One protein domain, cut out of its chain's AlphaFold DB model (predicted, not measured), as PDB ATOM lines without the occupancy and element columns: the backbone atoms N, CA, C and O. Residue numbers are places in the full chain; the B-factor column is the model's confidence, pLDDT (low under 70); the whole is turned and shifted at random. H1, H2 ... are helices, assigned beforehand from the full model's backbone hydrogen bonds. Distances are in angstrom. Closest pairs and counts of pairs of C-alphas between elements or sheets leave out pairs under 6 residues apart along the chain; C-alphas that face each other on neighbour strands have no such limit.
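What this domain is: This is residues 766 to 854 of the 1045 residues of an uncharacterized protein of Eubacterium ruminantium (UniProt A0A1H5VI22). Two long helices, H1 and H4, run lengthwise in opposite ways, with H5 packed on both. H2 folds back at the end of H1, short H3 and H6 pack on H4, and residues 809 to 814 stick out. The printed part has 89 residues with six named helices, H1 to H6 in order, and no named strand: all helix, compact, radius of gyration of the C-alphas 13.0 A, spans 44 by 27 by 16 A.

Where its parts are: Find C-alpha 767 at (48.112, -0.817, 60.156); from there H1 runs 30.4 A to residue 787. H2, residues 789 to 794, and H3, 801 to 804, follow. H4 runs 25.2 A from 813 to 830, H5 15.0 A from 837 to 847. H6, from 850, ends at C-alpha 854, (39.671, 8.777, 28.623).

How they stand to each other: Look first at H4, the hub. Its hairpin partner H5 touches it at Ala 829 and Pro 839, closest C-alphas 4.6 A apart, at a shallow tilt of 28 degrees, opposite ways. H1, H4 and H5 form an up-and-down bundle, each running against the one before, though H1 and H4 only just touch, with 3 pairs of C-alphas within 8 A. Every O i to N i+4 pair is within hydrogen-bond range in H1, H2, H4, H5 and H6; H3 is too short for one.

The domain as a whole: The farthest C-alphas, Pro 766 and Asn 810, are 44.7 A apart. The printed part has no cut, no link is long, and no printed residue is under 70 in pLDDT.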
ATOM      1  N   PRO A 766      50.547  -3.689  57.122       75.19
ATOM      2  CA  PRO A 766      50.738  -2.993  58.388       75.19
ATOM      3  C   PRO A 766      49.660  -1.926  58.596       75.19
ATOM      4  O   PRO A 766      49.278  -1.224  57.658       75.19
ATOM      5  N   TYR A 767      49.186  -1.765  59.832       77.56
ATOM      6  CA  TYR A 767      48.112  -0.817  60.156       77.56
ATOM      7  C   TYR A 767      48.392   0.617  59.662       77.56
ATOM      8  O   TYR A 767      47.493   1.291  59.154       77.56
ATOM      9  N   HIS A 768      49.647   1.072  59.742       74.50
ATOM     10  CA  HIS A 768      50.055   2.388  59.243       74.50
ATOM     11  C   HIS A 768      49.805   2.544  57.729       74.50
ATOM     12  O   HIS A 768      49.313   3.581  57.278       74.50
ATOM     13  N   ASP A 769      50.062   1.500  56.939       79.94
ATOM     14  CA  ASP A 769      49.841   1.514  55.489       79.94
ATOM     15  C   ASP A 769      48.351   1.506  55.143       79.94
ATOM     16  O   ASP A 769      47.920   2.205  54.220       79.94
ATOM     17  N   GLN A 770      47.537   0.789  55.925       83.06
ATOM     18  CA  GLN A 770      46.076   0.807  55.792       83.06
ATOM     19  C   GLN A 770      45.504   2.211  56.058       83.06
ATOM     20  O   GLN A 770      44.636   2.699  55.322       83.06
ATOM     21  N   MET A 771      46.026   2.900  57.080       84.81
ATOM     22  CA  MET A 771      45.645   4.274  57.420       84.81
ATOM     23  C   MET A 771      46.073   5.274  56.338       84.81
ATOM     24  O   MET A 771      45.268   6.112  55.921       84.81
ATOM     25  N   ASN A 772      47.299   5.155  55.820       84.50
ATOM     26  CA  ASN A 772      47.781   5.969  54.702       84.50
ATOM     27  C   ASN A 772      46.920   5.781  53.451       84.50
ATOM     28  O   ASN A 772      46.463   6.759  52.854       84.50
ATOM     29  N   THR A 773      46.642   4.530  53.087       89.06
ATOM     30  CA  THR A 773      45.772   4.187  51.956       89.06
ATOM     31  C   THR A 773      44.390   4.813  52.125       89.06
ATOM     32  O   THR A 773      43.895   5.474  51.212       89.06
ATOM     33  N   SER A 774      43.798   4.692  53.316       90.50
ATOM     34  CA  SER A 774      42.484   5.264  53.631       90.50
ATOM     35  C   SER A 774      42.463   6.792  53.536       90.50
ATOM     36  O   SER A 774      41.509   7.374  53.019       90.50
ATOM     37  N   SER A 775      43.538   7.455  53.963       89.69
ATOM     38  CA  SER A 775      43.701   8.906  53.816       89.69
ATOM     39  C   SER A 775      43.721   9.332  52.341       89.69
ATOM     40  O   SER A 775      42.999  10.250  51.943       89.69
ATOM     41  N   TYR A 776      44.480   8.630  51.493       91.50
ATOM     42  CA  TYR A 776      44.509   8.906  50.052       91.50
ATOM     43  C   TYR A 776      43.189   8.580  49.355       91.50
ATOM     44  O   TYR A 776      42.769   9.327  48.477       91.50
ATOM     45  N   GLN A 777      42.486   7.527  49.761       92.44
ATOM     46  CA  GLN A 777      41.152   7.225  49.246       92.44
ATOM     47  C   GLN A 777      40.148   8.343  49.557       92.44
ATOM     48  O   GLN A 777      39.386   8.739  48.678       92.44
ATOM     49  N   LEU A 778      40.171   8.924  50.761       91.19
ATOM     50  CA  LEU A 778      39.329  10.084  51.077       91.19
ATOM     51  C   LEU A 778      39.659  11.295  50.191       91.19
ATOM     52  O   LEU A 778      38.743  11.926  49.658       91.19
ATOM     53  N   LYS A 779      40.950  11.579  49.964       92.56
ATOM     54  CA  LYS A 779      41.385  12.616  49.009       92.56
ATOM     55  C   LYS A 779      40.893  12.317  47.590       92.56
ATOM     56  O   LYS A 779      40.389  13.210  46.913       92.56
ATOM     57  N   LEU A 780      40.978  11.061  47.159       94.69
ATOM     58  CA  LEU A 780      40.481  10.621  45.860       94.69
ATOM     59  C   LEU A 780      38.966  10.823  45.748       94.69
ATOM     60  O   LEU A 780      38.494  11.356  44.749       94.69
ATOM     61  N   ARG A 781      38.188  10.471  46.777       93.00
ATOM     62  CA  ARG A 781      36.735  10.684  46.784       93.00
ATOM     63  C   ARG A 781      36.365  12.165  46.707       93.00
ATOM     64  O   ARG A 781      35.383  12.486  46.033       93.00
ATOM     65  N   ALA A 782      37.153  13.050  47.324       92.44
ATOM     66  CA  ALA A 782      37.014  14.499  47.168       92.44
ATOM     67  C   ALA A 782      37.307  14.943  45.723       92.44
ATOM     68  O   ALA A 782      36.484  15.627  45.119       92.44
ATOM     69  N   LYS A 783      38.389  14.452  45.106       94.69
ATOM     70  CA  LYS A 783      38.693  14.723  43.689       94.69
ATOM     71  C   LYS A 783      37.625  14.208  42.729       94.69
ATOM     72  O   LYS A 783      37.220  14.901  41.802       94.69
ATOM     73  N   VAL A 784      37.081  13.024  42.980       95.25
ATOM     74  CA  VAL A 784      35.959  12.497  42.196       95.25
ATOM     75  C   VAL A 784      34.676  13.290  42.447       95.25
ATOM     76  O   VAL A 784      33.866  13.420  41.533       95.25
ATOM     77  N   HIS A 785      34.487  13.865  43.638       95.19
ATOM     78  CA  HIS A 785      33.363  14.761  43.919       95.19
ATOM     79  C   HIS A 785      33.417  16.039  43.070       95.19
ATOM     80  O   HIS A 785      32.374  16.462  42.572       95.19
ATOM     81  N   GLU A 786      34.612  16.602  42.860       93.81
ATOM     82  CA  GLU A 786      34.839  17.746  41.960       93.81
ATOM     83  C   GLU A 786      34.430  17.408  40.508       93.81
ATOM     84  O   GLU A 786      33.817  18.230  39.833       93.81
ATOM     85  N   ILE A 787      34.688  16.177  40.041       94.12
ATOM     86  CA  ILE A 787      34.308  15.717  38.688       94.12
ATOM     87  C   ILE A 787      32.809  15.389  38.589       94.12
ATOM     88  O   ILE A 787      32.148  15.700  37.595       94.12
ATOM     89  N   SER A 788      32.275  14.672  39.578       94.69
ATOM     90  CA  SER A 788      30.887  14.214  39.613       94.69
ATOM     91  C   SER A 788      30.404  14.008  41.047       94.69
ATOM     92  O   SER A 788      30.611  12.957  41.668       94.69
ATOM     93  N   LYS A 789      29.651  14.993  41.547       93.81
ATOM     94  CA  LYS A 789      29.008  14.939  42.868       93.81
ATOM     95  C   LYS A 789      28.090  13.723  43.008       93.81
ATOM     96  O   LYS A 789      28.112  13.051  44.038       93.81
ATOM     97  N   THR A 790      27.310  13.422  41.967       92.88
ATOM     98  CA  THR A 790      26.348  12.310  41.951       92.88
ATOM     99  C   THR A 790      27.044  10.958  42.051       92.88
ATOM    100  O   THR A 790      26.654  10.136  42.878       92.88
ATOM    101  N   PHE A 791      28.096  10.746  41.254       94.19
ATOM    102  CA  PHE A 791      28.857   9.499  41.282       94.19
ATOM    103  C   PHE A 791      29.565   9.325  42.629       94.19
ATOM    104  O   PHE A 791      29.394   8.299  43.278       94.19
ATOM    105  N   SER A 792      30.292  10.351  43.090       92.62
ATOM    106  CA  SER A 792      31.046  10.301  44.353       92.62
ATOM    107  C   SER A 792      30.159   9.928  45.551       92.62
ATOM    108  O   SER A 792      30.543   9.087  46.364       92.62
ATOM    109  N   ARG A 793      28.939  10.485  45.627       88.50
ATOM    110  CA  ARG A 793      27.985  10.219  46.721       88.50
ATOM    111  C   ARG A 793      27.418   8.802  46.725       88.50
ATOM    112  O   ARG A 793      27.155   8.272  47.798       88.50
ATOM    113  N   LYS A 794      27.193   8.211  45.551       89.56
ATOM    114  CA  LYS A 794      26.581   6.879  45.419       89.56
ATOM    115  C   LYS A 794      27.610   5.764  45.204       89.56
ATOM    116  O   LYS A 794      27.231   4.598  45.189       89.56
ATOM    117  N   TYR A 795      28.893   6.101  45.057       92.25
ATOM    118  CA  TYR A 795      29.943   5.118  44.823       92.25
ATOM    119  C   TYR A 795      30.071   4.114  45.974       92.25
ATOM    120  O   TYR A 795      30.285   4.485  47.132       92.25
ATOM    121  N   THR A 796      30.055   2.836  45.610       86.69
ATOM    122  CA  THR A 796      30.411   1.697  46.454       86.69
ATOM    123  C   THR A 796      31.268   0.718  45.655       86.69
ATOM    124  O   THR A 796      30.975   0.434  44.490       86.69
ATOM    125  N   TYR A 797      32.313   0.185  46.295       85.44
ATOM    126  CA  TYR A 797      33.183  -0.842  45.718       85.44
ATOM    127  C   TYR A 797      32.404  -2.116  45.358       85.44
ATOM    128  O   TYR A 797      32.621  -2.703  44.303       85.44
ATOM    129  N   ILE A 798      31.443  -2.498  46.204       80.88
ATOM    130  CA  ILE A 798      30.623  -3.710  46.037       80.88
ATOM    131  C   ILE A 798      29.573  -3.525  44.930       80.88
ATOM    132  O   ILE A 798      29.060  -4.503  44.392       80.88
ATOM    133  N   GLY A 799      29.242  -2.276  44.592       82.62
ATOM    134  CA  GLY A 799      28.295  -1.995  43.520       82.62
ATOM    135  C   GLY A 799      28.836  -2.438  42.168       82.62
ATOM    136  O   GLY A 799      30.034  -2.349  41.895       82.62
ATOM    137  N   THR A 800      27.948  -2.889  41.299       88.06
ATOM    138  CA  THR A 800      28.272  -3.230  39.912       88.06
ATOM    139  C   THR A 800      28.165  -1.992  39.025       88.06
ATOM    140  O   THR A 800      27.667  -0.954  39.451       88.06
ATOM    141  N   VAL A 801      28.609  -2.074  37.769       90.94
ATOM    142  CA  VAL A 801      28.389  -0.983  36.796       90.94
ATOM    143  C   VAL A 801      26.899  -0.692  36.564       90.94
ATOM    144  O   VAL A 801      26.554   0.452  36.279       90.94
ATOM    145  N   ALA A 802      26.018  -1.682  36.768       89.94
ATOM    146  CA  ALA A 802      24.572  -1.532  36.616       89.94
ATOM    147  C   ALA A 802      23.976  -0.523  37.611       89.94
ATOM    148  O   ALA A 802      23.070   0.228  37.255       89.94
ATOM    149  N   ASP A 803      24.546  -0.415  38.818       89.81
ATOM    150  CA  ASP A 803      24.112   0.561  39.831       89.81
ATOM    151  C   ASP A 803      24.306   2.019  39.367       89.81
ATOM    152  O   ASP A 803      23.759   2.956  39.958       89.81
ATOM    153  N   TYR A 804      25.082   2.220  38.295       91.81
ATOM    154  CA  TYR A 804      25.412   3.524  37.730       91.81
ATOM    155  C   TYR A 804      24.746   3.801  36.372       91.81
ATOM    156  O   TYR A 804      24.904   4.909  35.860       91.81
ATOM    157  N   GLU A 805      23.980   2.854  35.816       87.88
ATOM    158  CA  GLU A 805      23.352   2.949  34.483       87.88
ATOM    159  C   GLU A 805      22.371   4.126  34.376       87.88
ATOM    160  O   GLU A 805      22.351   4.832  33.373       87.88
ATOM    161  N   ASN A 806      21.610   4.368  35.449       85.19
ATOM    162  CA  ASN A 806      20.565   5.395  35.534       85.19
ATOM    163  C   ASN A 806      20.661   6.192  36.842       85.19
ATOM    164  O   ASN A 806      19.672   6.592  37.455       85.19
ATOM    165  N   ILE A 807      21.888   6.403  37.316       88.75
ATOM    166  CA  ILE A 807      22.152   7.061  38.601       88.75
ATOM    167  C   ILE A 807      21.620   8.507  38.669       88.75
ATOM    168  O   ILE A 807      21.372   9.014  39.774       88.75
ATOM    169  N   LYS A 808      21.450   9.151  37.504       89.56
ATOM    170  CA  LYS A 808      20.749  10.426  37.301       89.56
ATOM    171  C   LYS A 808      19.778  10.307  36.108       89.56
ATOM    172  O   LYS A 808      20.048   9.504  35.217       89.56
ATOM    173  N   PRO A 809      18.693  11.099  36.054       86.06
ATOM    174  CA  PRO A 809      17.811  11.132  34.886       86.06
ATOM    175  C   PRO A 809      18.533  11.685  33.645       86.06
ATOM    176  O   PRO A 809      19.466  12.482  33.777       86.06
ATOM    177  N   ASN A 810      18.079  11.271  32.456       86.44
ATOM    178  CA  ASN A 810      18.530  11.765  31.144       86.44
ATOM    179  C   ASN A 810      20.060  11.765  30.968       86.44
ATOM    180  O   ASN A 810      20.665  12.769  30.590       86.44
ATOM    181  N   MET A 811      20.712  10.646  31.290       90.75
ATOM    182  CA  MET A 811      22.158  10.516  31.111       90.75
ATOM    183  C   MET A 811      22.553  10.553  29.636       90.75
ATOM    184  O   MET A 811      22.071   9.757  28.836       90.75
ATOM    185  N   THR A 812      23.491  11.439  29.305       92.38
ATOM    186  CA  THR A 812      24.139  11.467  27.987       92.38
ATOM    187  C   THR A 812      25.159  10.332  27.850       92.38
ATOM    188  O   THR A 812      25.654   9.818  28.858       92.38
ATOM    189  N   ASP A 813      25.567   9.993  26.622       91.88
ATOM    190  CA  ASP A 813      26.675   9.050  26.381       91.88
ATOM    191  C   ASP A 813      27.958   9.484  27.108       91.88
ATOM    192  O   ASP A 813      28.690   8.655  27.646       91.88
ATOM    193  N   LEU A 814      28.200  10.796  27.200       95.44
ATOM    194  CA  LEU A 814      29.321  11.354  27.954       95.44
ATOM    195  C   LEU A 814      29.201  11.084  29.458       95.44
ATOM    196  O   LEU A 814      30.201  10.811  30.118       95.44
ATOM    197  N   ASP A 815      27.993  11.145  30.020       95.00
ATOM    198  CA  ASP A 815      27.766  10.796  31.421       95.00
ATOM    199  C   ASP A 815      27.949   9.306  31.682       95.00
ATOM    200  O   ASP A 815      28.597   8.947  32.667       95.00
ATOM    201  N   LYS A 816      27.426   8.457  30.790       94.31
ATOM    202  CA  LYS A 816      27.609   7.003  30.845       94.31
ATOM    203  C   LYS A 816      29.098   6.643  30.793       94.31
ATOM    204  O   LYS A 816      29.591   5.970  31.697       94.31
ATOM    205  N   ALA A 817      29.836   7.183  29.821       95.94
ATOM    206  CA  ALA A 817      31.282   6.995  29.701       95.94
ATOM    207  C   ALA A 817      32.028   7.483  30.954       95.94
ATOM    208  O   ALA A 817      32.838   6.755  31.524       95.94
ATOM    209  N   LYS A 818      31.704   8.683  31.451       96.44
ATOM    210  CA  LYS A 818      32.299   9.252  32.671       96.44
ATOM    211  C   LYS A 818      32.088   8.357  33.888       96.44
ATOM    212  O   LYS A 818      33.036   8.141  34.634       96.44
ATOM    213  N   TYR A 819      30.883   7.837  34.119       95.56
ATOM    214  CA  TYR A 819      30.626   6.979  35.282       95.56
ATOM    215  C   TYR A 819      31.262   5.603  35.142       95.56
ATOM    216  O   TYR A 819      31.790   5.093  36.128       95.56
ATOM    217  N   PHE A 820      31.300   5.046  33.932       95.38
ATOM    218  CA  PHE A 820      32.031   3.815  33.655       95.38
ATOM    219  C   PHE A 820      33.530   3.968  33.953       95.38
ATOM    220  O   PHE A 820      34.098   3.192  34.724       95.38
ATOM    221  N   THR A 821      34.164   5.019  33.421       95.56
ATOM    222  CA  THR A 821      35.585   5.309  33.655       95.56
ATOM    223  C   THR A 821      35.860   5.598  35.132       95.56
ATOM    224  O   THR A 821      36.786   5.028  35.705       95.56
ATOM    225  N   LEU A 822      35.042   6.423  35.798       96.00
ATOM    226  CA  LEU A 822      35.198   6.681  37.233       96.00
ATOM    227  C   LEU A 822      35.049   5.398  38.063       96.00
ATOM    228  O   LEU A 822      35.833   5.200  38.988       96.00
ATOM    229  N   LYS A 823      34.113   4.502  37.718       95.06
ATOM    230  CA  LYS A 823      33.947   3.198  38.382       95.06
ATOM    231  C   LYS A 823      35.193   2.333  38.234       95.06
ATOM    232  O   LYS A 823      35.708   1.874  39.246       95.06
ATOM    233  N   LYS A 824      35.734   2.206  37.018       93.69
ATOM    234  CA  LYS A 824      36.986   1.480  36.734       93.69
ATOM    235  C   LYS A 824      38.138   1.933  37.642       93.69
ATOM    236  O   LYS A 824      38.812   1.101  38.248       93.69
ATOM    237  N   TYR A 825      38.361   3.241  37.770       95.25
ATOM    238  CA  TYR A 825      39.464   3.773  38.579       95.25
ATOM    239  C   TYR A 825      39.203   3.729  40.082       95.25
ATOM    240  O   TYR A 825      40.109   3.407  40.853       95.25
ATOM    241  N   MET A 826      37.975   4.023  40.503       95.25
ATOM    242  CA  MET A 826      37.604   3.951  41.912       95.25
ATOM    243  C   MET A 826      37.671   2.512  42.414       95.25
ATOM    244  O   MET A 826      38.226   2.284  43.480       95.25
ATOM    245  N   ASP A 827      37.239   1.526  41.629       93.19
ATOM    246  CA  ASP A 827      37.357   0.113  42.006       93.19
ATOM    247  C   ASP A 827      38.798  -0.337  42.155       93.19
ATOM    248  O   ASP A 827      39.101  -1.105  43.062       93.19
ATOM    249  N   LYS A 828      39.701   0.177  41.316       91.69
ATOM    250  CA  LYS A 828      41.131  -0.079  41.471       91.69
ATOM    251  C   LYS A 828      41.648   0.483  42.801       91.69
ATOM    252  O   LYS A 828      42.374  -0.206  43.508       91.69
ATOM    253  N   ALA A 829      41.255   1.707  43.149       93.56
ATOM    254  CA  ALA A 829      41.707   2.401  44.353       93.56
ATOM    255  C   ALA A 829      41.063   1.904  45.658       93.56
ATOM    256  O   ALA A 829      41.678   2.022  46.715       93.56
ATOM    257  N   TYR A 830      39.843   1.370  45.594       91.19
ATOM    258  CA  TYR A 830      39.063   0.883  46.740       91.19
ATOM    259  C   TYR A 830      39.014  -0.642  46.846       91.19
ATOM    260  O   TYR A 830      38.328  -1.177  47.719       91.19
ATOM    261  N   LYS A 831      39.749  -1.348  45.981       88.19
ATOM    262  CA  LYS A 831      39.906  -2.795  46.085       88.19
ATOM    263  C   LYS A 831      40.426  -3.166  47.484       88.19
ATOM    264  O   LYS A 831      41.328  -2.490  47.982       88.19
ATOM    265  N   PRO A 832      39.908  -4.236  48.117       80.56
ATOM    266  CA  PRO A 832      40.488  -4.771  49.335       80.56
ATOM    267  C   PRO A 832      41.993  -4.978  49.169       80.56
ATOM    268  O   PRO A 832      42.431  -5.524  48.155       80.56
ATOM    269  N   MET A 833      42.762  -4.529  50.163       75.50
ATOM    270  CA  MET A 833      44.230  -4.569  50.156       75.50
ATOM    271  C   MET A 833      44.883  -3.730  49.043       75.50
ATOM    272  O   MET A 833      46.010  -4.011  48.640       75.50
ATOM    273  N   ALA A 834      44.207  -2.695  48.531       84.31
ATOM    274  CA  ALA A 834      44.870  -1.693  47.701       84.31
ATOM    275  C   ALA A 834      46.046  -1.071  48.474       84.31
ATOM    276  O   ALA A 834      45.939  -0.768  49.660       84.31
ATOM    277  N   GLU A 835      47.183  -0.904  47.808       86.06
ATOM    278  CA  GLU A 835      48.342  -0.208  48.370       86.06
ATOM    279  C   GLU A 835      48.152   1.303  48.244       86.06
ATOM    280  O   GLU A 835      47.516   1.751  47.289       86.06
ATOM    281  N   PHE A 836      48.753   2.099  49.136       83.81
ATOM    282  CA  PHE A 836      48.591   3.562  49.156       83.81
ATOM    283  C   PHE A 836      48.985   4.243  47.833       83.81
ATOM    284  O   PHE A 836      48.446   5.301  47.503       83.81
ATOM    285  N   GLN A 837      49.891   3.633  47.059       88.44
ATOM    286  CA  GLN A 837      50.292   4.137  45.749       88.44
ATOM    287  C   GLN A 837      49.133   4.080  44.745       88.44
ATOM    288  O   GLN A 837      48.986   4.967  43.915       88.44
ATOM    289  N   THR A 838      48.235   3.102  44.872       90.75
ATOM    290  CA  THR A 838      47.108   2.930  43.949       90.75
ATOM    291  C   THR A 838      46.133   4.120  43.955       90.75
ATOM    292  O   THR A 838      45.896   4.678  42.885       90.75
ATOM    293  N   PRO A 839      45.550   4.566  45.091       91.50
ATOM    294  CA  PRO A 839      44.713   5.764  45.109       91.50
ATOM    295  C   PRO A 839      45.499   7.036  44.759       91.50
ATOM    296  O   PRO A 839      44.914   7.939  44.161       91.50
ATOM    297  N   ARG A 840      46.802   7.109  45.074       91.56
ATOM    298  CA  ARG A 840      47.671   8.230  44.680       91.56
ATOM    299  C   ARG A 840      47.807   8.334  43.159       91.56
ATOM    300  O   ARG A 840      47.500   9.386  42.612       91.56
ATOM    301  N   ASP A 841      48.126   7.237  42.475       92.81
ATOM    302  CA  ASP A 841      48.226   7.192  41.011       92.81
ATOM    303  C   ASP A 841      46.914   7.612  40.339       92.81
ATOM    304  O   ASP A 841      46.909   8.267  39.297       92.81
ATOM    305  N   VAL A 842      45.769   7.234  40.920       94.50
ATOM    306  CA  VAL A 842      44.463   7.655  40.399       94.50
ATOM    307  C   VAL A 842      44.255   9.158  40.585       94.50
ATOM    308  O   VAL A 842      43.773   9.807  39.660       94.50
ATOM    309  N   ILE A 843      44.633   9.727  41.735       93.12
ATOM    310  CA  ILE A 843      44.604  11.182  41.953       93.12
ATOM    311  C   ILE A 843      45.486  11.891  40.923       93.12
ATOM    312  O   ILE A 843      45.038  12.856  40.307       93.12
ATOM    313  N   ASP A 844      46.694  11.388  40.680       93.50
ATOM    314  CA  ASP A 844      47.624  11.983  39.719       93.50
ATOM    315  C   ASP A 844      47.065  11.910  38.287       93.50
ATOM    316  O   ASP A 844      47.120  12.892  37.547       93.50
ATOM    317  N   LYS A 845      46.390  10.811  37.918       92.94
ATOM    318  CA  LYS A 845      45.650  10.697  36.645       92.94
ATOM    319  C   LYS A 845      44.452  11.644  36.539       92.94
ATOM    320  O   LYS A 845      44.109  12.058  35.429       92.94
ATOM    321  N   ILE A 846      43.787  11.969  37.650       92.62
ATOM    322  CA  ILE A 846      42.744  13.003  37.674       92.62
ATOM    323  C   ILE A 846      43.382  14.374  37.433       92.62
ATOM    324  O   ILE A 846      42.946  15.093  36.535       92.62
ATOM    325  N   ASN A 847      44.421  14.709  38.202       91.19
ATOM    326  CA  ASN A 847      45.093  16.007  38.153       91.19
ATOM    327  C   ASN A 847      45.741  16.265  36.783       91.19
ATOM    328  O   ASN A 847      45.614  17.358  36.246       91.19
ATOM    329  N   GLY A 848      46.353  15.244  36.177       90.31
ATOM    330  CA  GLY A 848      46.933  15.309  34.833       90.31
ATOM    331  C   GLY A 848      45.911  15.274  33.690       90.31
ATOM    332  O   GLY A 848      46.294  15.181  32.527       90.31
ATOM    333  N   GLY A 849      44.605  15.281  33.980       92.69
ATOM    334  CA  GLY A 849      43.547  15.294  32.965       92.69
ATOM    335  C   GLY A 849      43.359  13.979  32.194       92.69
ATOM    336  O   GLY A 849      42.474  13.900  31.340       92.69
ATOM    337  N   PHE A 850      44.115  12.925  32.514       93.12
ATOM    338  CA  PHE A 850      44.064  11.637  31.819       93.12
ATOM    339  C   PHE A 850      42.665  11.013  31.870       93.12
ATOM    340  O   PHE A 850      42.098  10.674  30.834       93.12
ATOM    341  N   ILE A 851      42.058  10.942  33.060       93.50
ATOM    342  CA  ILE A 851      40.707  10.373  33.233       93.50
ATOM    343  C   ILE A 851      39.661  11.177  32.453       93.50
ATOM    344  O   ILE A 851      38.728  10.600  31.894       93.50
ATOM    345  N   LYS A 852      39.832  12.504  32.381       95.62
ATOM    346  CA  LYS A 852      38.958  13.394  31.607       95.62
ATOM    347  C   LYS A 852      39.041  13.125  30.113       95.62
ATOM    348  O   LYS A 852      38.010  13.113  29.445       95.62
ATOM    349  N   ASN A 853      40.243  12.894  29.603       94.38
ATOM    350  CA  ASN A 853      40.444  12.537  28.206       94.38
ATOM    351  C   ASN A 853      39.894  11.134  27.915       94.38
ATOM    352  O   ASN A 853      39.157  10.971  26.949       94.38
ATOM    353  N   GLU A 854      40.138  10.159  28.796       93.19
ATOM    354  CA  GLU A 854      39.671   8.777  28.623       93.19
ATOM    355  C   GLU A 854      38.144   8.690  28.504       93.19
ATOM    356  O   GLU A 854      37.645   8.095  27.549       93.19
TER     357      GLU A 854